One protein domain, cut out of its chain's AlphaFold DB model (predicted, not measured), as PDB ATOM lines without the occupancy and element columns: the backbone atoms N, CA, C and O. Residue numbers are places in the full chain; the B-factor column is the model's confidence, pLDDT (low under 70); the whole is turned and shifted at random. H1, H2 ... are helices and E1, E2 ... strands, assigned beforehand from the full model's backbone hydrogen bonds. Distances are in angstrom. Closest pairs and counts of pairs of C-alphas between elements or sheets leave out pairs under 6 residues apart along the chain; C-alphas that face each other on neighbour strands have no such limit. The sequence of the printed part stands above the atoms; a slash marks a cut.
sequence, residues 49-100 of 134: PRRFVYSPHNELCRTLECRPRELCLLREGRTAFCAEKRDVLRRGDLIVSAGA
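AT A GLANCE: This is residues 49 to 100 of the 134 residues of an uncharacterized protein of Leptidea sinapis (UniProt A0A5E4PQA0). A small, strongly twisted sheet of four short strands makes the core, with two short helices that are far from each other: H1 lies over the sheet at E2, close to E3 as well, while H2 only grazes the sheet, near E4 and E2. The printed part has 52 residues, with two named helices and four named strands in the order E1, H1, E2, E3, H2, E4. The sheet runs E3, E2, E1, E4 and is mixed: E1 and E4 are parallel, the other neighbours antiparallel. The class is mixed, helices and strands, and the whole is compact, with a radius of gyration of the C-alphas of 10.2 A and a rounded outline of 27 by 22 by 18 A.

HOW THE PARTS SIT: In the sheet, E2, residues 71 to 75, and E1, residues 51 to 54, are the inner strands. They are antiparallel at 134 degrees between directions, with N 53 and O 74 within hydrogen-bond range at 2.8 A. The edge strand E3, residues 79 to 83, forms a hairpin with E2, antiparallel at 145 degrees; N 71 and O 83 are 2.8 A apart, and N 81 and O 73 3.0 A. The other edge strand, E4, residues 94 to 97, is parallel to E1 at 33 degrees, with N 52 and O 94 at 2.8 A. E3 and E4 are apart. H1, residues 59 to 62, is on the sheet at a height of 8.4 A and only just over E2, on which 3 of its 4 C-alphas fall. Its closest C-alphas to E3 are those of Leu 60 and Ala 80, 5.9 A. H2, residues 85 to 90, only grazes the sheet with residues 85 to 89; the C-alphas of Val 88 and Leu 94, its closest to E4, are 7.3 A apart. H1 and H2 are apart. E3, H2 and E4 form a split strand-helix-strand unit, two strands of one sheet that follow each other among the strands with a helix between them along the chain and with E2 and E1 between them in the sheet, and its crossover is right-handed. In H2 every O i to N i+4 pair is within hydrogen-bond range; H1 is too short for such a pair.

IN THESE COORDINATES: E2 measures 12.6 A from first to last C-alpha, E3 12.7 A, E1 10.0 A and E4 10.2 A. H2 measures 8.6 A and H1 5.1 A. E1 begins at C-alpha 51 (290.898, 130.482, 229.331), and E4 ends at C-alpha 97 (295.660, 133.298, 238.426).

THE WHOLE: The two C-alphas farthest apart, those of Glu 59 and Arg 90, are 27.3 A apart. The printed part has no cut and no long link. The mean pLDDT of the printed part is 89.4, and residues 99 to 100 are under 70.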
ATOM      1  N   PRO A  49     292.020 130.248 221.874       88.31
ATOM      2  CA  PRO A  49     292.619 129.936 223.164       88.31
ATOM      3  C   PRO A  49     291.551 129.814 224.248       88.31
ATOM      4  O   PRO A  49     290.807 130.767 224.496       88.31
ATOM      5  N   ARG A  50     291.462 128.658 224.914       90.31
ATOM      6  CA  ARG A  50     290.570 128.526 226.070       90.31
ATOM      7  C   ARG A  50     291.229 129.161 227.280       90.31
ATOM      8  O   ARG A  50     292.436 129.043 227.474       90.31
ATOM      9  N   ARG A  51     290.431 129.830 228.107       92.19
ATOM     10  CA  ARG A  51     290.898 130.482 229.331       92.19
ATOM     11  C   ARG A  51     290.633 129.588 230.537       92.19
ATOM     12  O   ARG A  51     289.494 129.204 230.795       92.19
ATOM     13  N   PHE A  52     291.683 129.311 231.294       94.25
ATOM     14  CA  PHE A  52     291.656 128.553 232.534       94.25
ATOM     15  C   PHE A  52     292.047 129.439 233.708       94.25
ATOM     16  O   PHE A  52     292.868 130.342 233.565       94.25
ATOM     17  N   VAL A  53     291.476 129.169 234.878       93.31
ATOM     18  CA  VAL A  53     291.789 129.877 236.116       93.31
ATOM     19  C   VAL A  53     292.526 128.942 237.063       93.31
ATOM     20  O   VAL A  53     292.008 127.899 237.446       93.31
ATOM     21  N   TYR A  54     293.733 129.314 237.466       92.12
ATOM     22  CA  TYR A  54     294.458 128.624 238.522       92.12
ATOM     23  C   TYR A  54     293.987 129.141 239.886       92.12
ATOM     24  O   TYR A  54     294.161 130.324 240.199       92.12
ATOM     25  N   SER A  55     293.376 128.264 240.688       87.56
ATOM     26  CA  SER A  55     292.931 128.576 242.051       87.56
ATOM     27  C   SER A  55     293.113 127.365 242.975       87.56
ATOM     28  O   SER A  55     292.210 126.533 243.082       87.56
ATOM     29  N   PRO A  56     294.261 127.244 243.666       85.56
ATOM     30  CA  PRO A  56     294.544 126.096 244.532       85.56
ATOM     31  C   PRO A  56     293.629 126.032 245.764       85.56
ATOM     32  O   PRO A  56     293.483 124.981 246.376       85.56
ATOM     33  N   HIS A  57     292.995 127.148 246.135       85.75
ATOM     34  CA  HIS A  57     292.131 127.225 247.312       85.75
ATOM     35  C   HIS A  57     290.655 126.935 247.026       85.75
ATOM     36  O   HIS A  57     289.885 126.857 247.986       85.75
ATOM     37  N   ASN A  58     290.268 126.766 245.756       88.88
ATOM     38  CA  ASN A  58     288.897 126.445 245.364       88.88
ATOM     39  C   ASN A  58     288.481 125.072 245.922       88.88
ATOM     40  O   ASN A  58     289.270 124.129 245.901       88.88
ATOM     41  N   GLU A  59     287.242 124.950 246.398       90.56
ATOM     42  CA  GLU A  59     286.699 123.707 246.961       90.56
ATOM     43  C   GLU A  59     286.802 122.526 245.988       90.56
ATOM     44  O   GLU A  59     287.171 121.429 246.400       90.56
ATOM     45  N   LEU A  60     286.595 122.773 244.691       90.19
ATOM     46  CA  LEU A  60     286.730 121.765 243.639       90.19
ATOM     47  C   LEU A  60     288.174 121.273 243.477       90.19
ATOM     48  O   LEU A  60     288.395 120.133 243.089       90.19
ATOM     49  N   CYS A  61     289.163 122.122 243.760       89.50
ATOM     50  CA  CYS A  61     290.573 121.741 243.701       89.50
ATOM     51  C   CYS A  61     291.034 121.010 244.960       89.50
ATOM     52  O   CYS A  61     291.940 120.190 244.879       89.50
ATOM     53  N   ARG A  62     290.412 121.270 246.116       88.62
ATOM     54  CA  ARG A  62     290.739 120.570 247.369       88.62
ATOM     55  C   ARG A  62     290.323 119.104 247.346       88.62
ATOM     56  O   ARG A  62     290.934 118.297 248.035       88.62
ATOM     57  N   THR A  63     289.286 118.772 246.582       90.31
ATOM     58  CA  THR A  63     288.817 117.393 246.403       90.31
ATOM     59  C   THR A  63     289.579 116.639 245.311       90.31
ATOM     60  O   THR A  63     289.432 115.424 245.204       90.31
ATOM     61  N   LEU A  64     290.393 117.330 244.507       89.12
ATOM     62  CA  LEU A  64     291.189 116.738 243.437       89.12
ATOM     63  C   LEU A  64     292.617 116.447 243.913       89.12
ATOM     64  O   LEU A  64     293.388 117.354 244.222       89.12
ATOM     65  N   GLU A  65     293.011 115.178 243.884       89.12
ATOM     66  CA  GLU A  65     294.394 114.754 244.120       89.12
ATOM     67  C   GLU A  65     295.211 114.824 242.816       89.12
ATOM     68  O   GLU A  65     295.411 113.826 242.121       89.12
ATOM     69  N   CYS A  66     295.663 116.025 242.439       91.12
ATOM     70  CA  CYS A  66     296.520 116.201 241.261       91.12
ATOM     71  C   CYS A  66     297.936 115.644 241.482       91.12
ATOM     72  O   CYS A  66     298.473 115.661 242.592       91.12
ATOM     73  N   ARG A  67     298.593 115.199 240.401       92.56
ATOM     74  CA  ARG A  67     299.997 114.761 240.472       92.56
ATOM     75  C   ARG A  67     300.935 115.936 240.796       92.56
ATOM     76  O   ARG A  67     300.623 117.069 240.447       92.56
ATOM     77  N   PRO A  68     302.156 115.691 241.319       87.81
ATOM     78  CA  PRO A  68     303.094 116.756 241.709       87.81
ATOM     79  C   PRO A  68     303.509 117.729 240.591       87.81
ATOM     80  O   PRO A  68     304.041 118.799 240.869       87.81
ATOM     81  N   ARG A  69     303.331 117.346 239.319       90.31
ATOM     82  CA  ARG A  69     303.658 118.167 238.138       90.31
ATOM     83  C   ARG A  69     302.430 118.804 237.483       90.31
ATOM     84  O   ARG A  69     302.572 119.589 236.545       90.31
ATOM     85  N   GLU A  70     301.244 118.459 237.965       93.88
ATOM     86  CA  GLU A  70     299.967 118.937 237.456       93.88
ATOM     87  C   GLU A  70     299.444 120.074 238.332       93.88
ATOM     88  O   GLU A  70     299.690 120.142 239.534       93.88
ATOM     89  N   LEU A  71     298.708 120.985 237.708       92.75
ATOM     90  CA  LEU A  71     298.025 122.085 238.367       92.75
ATOM     91  C   LEU A  71     296.523 121.830 238.310       92.75
ATOM     92  O   LEU A  71     296.014 121.394 237.275       92.75
ATOM     93  N   CYS A  72     295.813 122.163 239.387       93.75
ATOM     94  CA  CYS A  72     294.360 122.240 239.338       93.75
ATOM     95  C   CYS A  72     293.934 123.520 238.611       93.75
ATOM     96  O   CYS A  72     294.240 124.634 239.048       93.75
ATOM     97  N   LEU A  73     293.241 123.354 237.489       94.44
ATOM     98  CA  LEU A  73     292.747 124.434 236.648       94.44
ATOM     99  C   LEU A  73     291.225 124.415 236.601       94.44
ATOM    100  O   LEU A  73     290.607 123.361 236.473       94.44
ATOM    101  N   LEU A  74     290.632 125.604 236.666       93.62
ATOM    102  CA  LEU A  74     289.199 125.819 236.565       93.62
ATOM    103  C   LEU A  74     288.838 126.308 235.165       93.62
ATOM    104  O   LEU A  74     289.351 127.331 234.708       93.62
ATOM    105  N   ARG A  75     287.902 125.635 234.505       92.06
ATOM    106  CA  ARG A  75     287.240 126.139 233.301       92.06
ATOM    107  C   ARG A  75     285.901 126.756 233.687       92.06
ATOM    108  O   ARG A  75     285.106 126.148 234.409       92.06
ATOM    109  N   GLU A  76     285.694 127.994 233.232       87.38
ATOM    110  CA  GLU A  76     284.467 128.777 233.463       87.38
ATOM    111  C   GLU A  76     284.093 128.909 234.959       87.38
ATOM    112  O   GLU A  76     282.940 129.134 235.310       87.38
ATOM    113  N   GLY A  77     285.066 128.733 235.865       83.31
ATOM    114  CA  GLY A  77     284.880 128.804 237.320       83.31
ATOM    115  C   GLY A  77     284.066 127.666 237.951       83.31
ATOM    116  O   GLY A  77     283.908 127.659 239.167       83.31
ATOM    117  N   ARG A  78     283.560 126.709 237.162       85.75
ATOM    118  CA  ARG A  78     282.639 125.651 237.629       85.75
ATOM    119  C   ARG A  78     283.176 124.234 237.470       85.75
ATOM    120  O   ARG A  78     282.632 123.309 238.059       85.75
ATOM    121  N   THR A  79     284.213 124.050 236.660       91.81
ATOM    122  CA  THR A  79     284.773 122.725 236.365       91.81
ATOM    123  C   THR A  79     286.258 122.720 236.677       91.81
ATOM    124  O   THR A  79     286.988 123.544 236.136       91.81
ATOM    125  N   ALA A  80     286.701 121.829 237.560       94.00
ATOM    126  CA  ALA A  80     288.104 121.693 237.941       94.00
ATOM    127  C   ALA A  80     288.710 120.424 237.336       94.00
ATOM    128  O   ALA A  80     288.049 119.389 237.272       94.00
ATOM    129  N   PHE A  81     289.960 120.500 236.888       93.56
ATOM    130  CA  PHE A  81     290.701 119.349 236.375       93.56
ATOM    131  C   PHE A  81     292.209 119.533 236.569       93.56
ATOM    132  O   PHE A  81     292.712 120.657 236.626       93.56
ATOM    133  N   CYS A  82     292.935 118.420 236.649       94.69
ATOM    134  CA  CYS A  82     294.391 118.414 236.745       94.69
ATOM    135  C   CYS A  82     295.006 118.433 235.342       94.69
ATOM    136  O   CYS A  82     294.637 117.634 234.480       94.69
ATOM    137  N   ALA A  83     295.942 119.346 235.097       94.56
ATOM    138  CA  ALA A  83     296.712 119.372 233.860       94.56
ATOM    139  C   ALA A  83     298.106 119.949 234.088       94.56
ATOM    140  O   ALA A  83     298.308 120.846 234.907       94.56
ATOM    141  N   GLU A  84     299.085 119.478 233.323       95.12
ATOM    142  CA  GLU A  84     300.414 120.073 233.345       95.12
ATOM    143  C   GLU A  84     300.419 121.416 232.603       95.12
ATOM    144  O   GLU A  84     299.919 121.540 231.480       95.12
ATOM    145  N   LYS A  85     301.063 122.428 233.199       93.12
ATOM    146  CA  LYS A  85     301.169 123.781 232.622       93.12
ATOM    147  C   LYS A  85     301.693 123.765 231.182       93.12
ATOM    148  O   LYS A  85     301.187 124.486 230.326       93.12
ATOM    149  N   ARG A  86     302.696 122.923 230.912       93.94
ATOM    150  CA  ARG A  86     303.331 122.802 229.590       93.94
ATOM    151  C   ARG A  86     302.365 122.336 228.502       93.94
ATOM    152  O   ARG A  86     302.464 122.810 227.376       93.94
ATOM    153  N   ASP A  87     301.421 121.462 228.836       93.62
ATOM    154  CA  ASP A  87     300.484 120.904 227.861       93.62
ATOM    155  C   ASP A  87     299.390 121.907 227.516       93.62
ATOM    156  O   ASP A  87     298.979 122.013 226.364       93.62
ATOM    157  N   VAL A  88     298.951 122.682 228.508       92.69
ATOM    158  CA  VAL A  88     297.982 123.768 228.326       92.69
ATOM    159  C   VAL A  88     298.565 124.848 227.415       92.69
ATOM    160  O   VAL A  88     297.950 125.209 226.415       92.69
ATOM    161  N   LEU A  89     299.796 125.285 227.689       91.31
ATOM    162  CA  LEU A  89     300.476 126.290 226.869       91.31
ATOM    163  C   LEU A  89     300.800 125.775 225.460       91.31
ATOM    164  O   LEU A  89     300.683 126.524 224.497       91.31
ATOM    165  N   ARG A  90     301.143 124.488 225.307       93.25
ATOM    166  CA  ARG A  90     301.387 123.875 223.989       93.25
ATOM    167  C   ARG A  90     300.137 123.865 223.109       93.25
ATOM    168  O   ARG A  90     300.255 123.984 221.895       93.25
ATOM    169  N   ARG A  91     298.951 123.730 223.707       91.19
ATOM    170  CA  ARG A  91     297.670 123.848 222.992       91.19
ATOM    171  C   ARG A  91     297.321 125.292 222.624       91.19
ATOM    172  O   ARG A  91     296.372 125.498 221.878       91.19
ATOM    173  N   GLY A  92     298.067 126.278 223.124       90.88
ATOM    174  CA  GLY A  92     297.743 127.691 222.958       90.88
ATOM    175  C   GLY A  92     296.593 128.149 223.852       90.88
ATOM    176  O   GLY A  92     295.947 129.135 223.530       90.88
ATOM    177  N   ASP A  93     296.312 127.432 224.944       92.88
ATOM    178  CA  ASP A  93     295.332 127.843 225.950       92.88
ATOM    179  C   ASP A  93     295.983 128.791 226.987       92.88
ATOM    180  O   ASP A  93     297.193 128.755 227.224       92.88
ATOM    181  N   LEU A  94     295.176 129.632 227.638       92.69
ATOM    182  CA  LEU A  94     295.617 130.661 228.588       92.69
ATOM    183  C   LEU A  94     295.328 130.244 230.032       92.69
ATOM    184  O   LEU A  94     294.243 129.753 230.331       92.69
ATOM    185  N   ILE A  95     296.265 130.502 230.947       93.06
ATOM    186  CA  ILE A  95     296.082 130.290 232.390       93.06
ATOM    187  C   ILE A  95     296.151 131.645 233.094       93.06
ATOM    188  O   ILE A  95     297.155 132.342 232.989       93.06
ATOM    189  N   VAL A  96     295.105 131.990 233.840       90.94
ATOM    190  CA  VAL A  96     294.998 133.212 234.646       90.94
ATOM    191  C   VAL A  96     294.973 132.829 236.122       90.94
ATOM    192  O   VAL A  96     294.271 131.900 236.509       90.94
ATOM    193  N   SER A  97     295.728 133.509 236.975       87.56
ATOM    194  CA  SER A  97     295.660 133.298 238.426       87.56
ATOM    195  C   SER A  97     294.431 134.003 239.007       87.56
ATOM    196  O   SER A  97     294.154 135.156 238.681       87.56
ATOM    197  N   ALA A  98     293.701 133.337 239.905       71.81
ATOM    198  CA  ALA A  98     292.482 133.874 240.531       71.81
ATOM    199  C   ALA A  98     292.702 135.086 241.471       71.81
ATOM    200  O   ALA A  98     291.793 135.456 242.205       71.81
ATOM    201  N   GLY A  99     293.888 135.703 241.461       61.50
ATOM    202  CA  GLY A  99     294.259 136.828 242.322       61.50
ATOM    203  C   GLY A  99     295.100 137.915 241.644       61.50
ATOM    204  O   GLY A  99     295.598 138.782 242.344       61.50
ATOM    205  N   ALA A 100     295.270 137.886 240.316       49.78
ATOM    206  CA  ALA A 100     296.021 138.907 239.569       49.78
ATOM    207  C   ALA A 100     295.102 139.705 238.631       49.78
ATOM    208  O   ALA A 100     295.287 139.740 237.418       49.78
TER     209      ALA A 100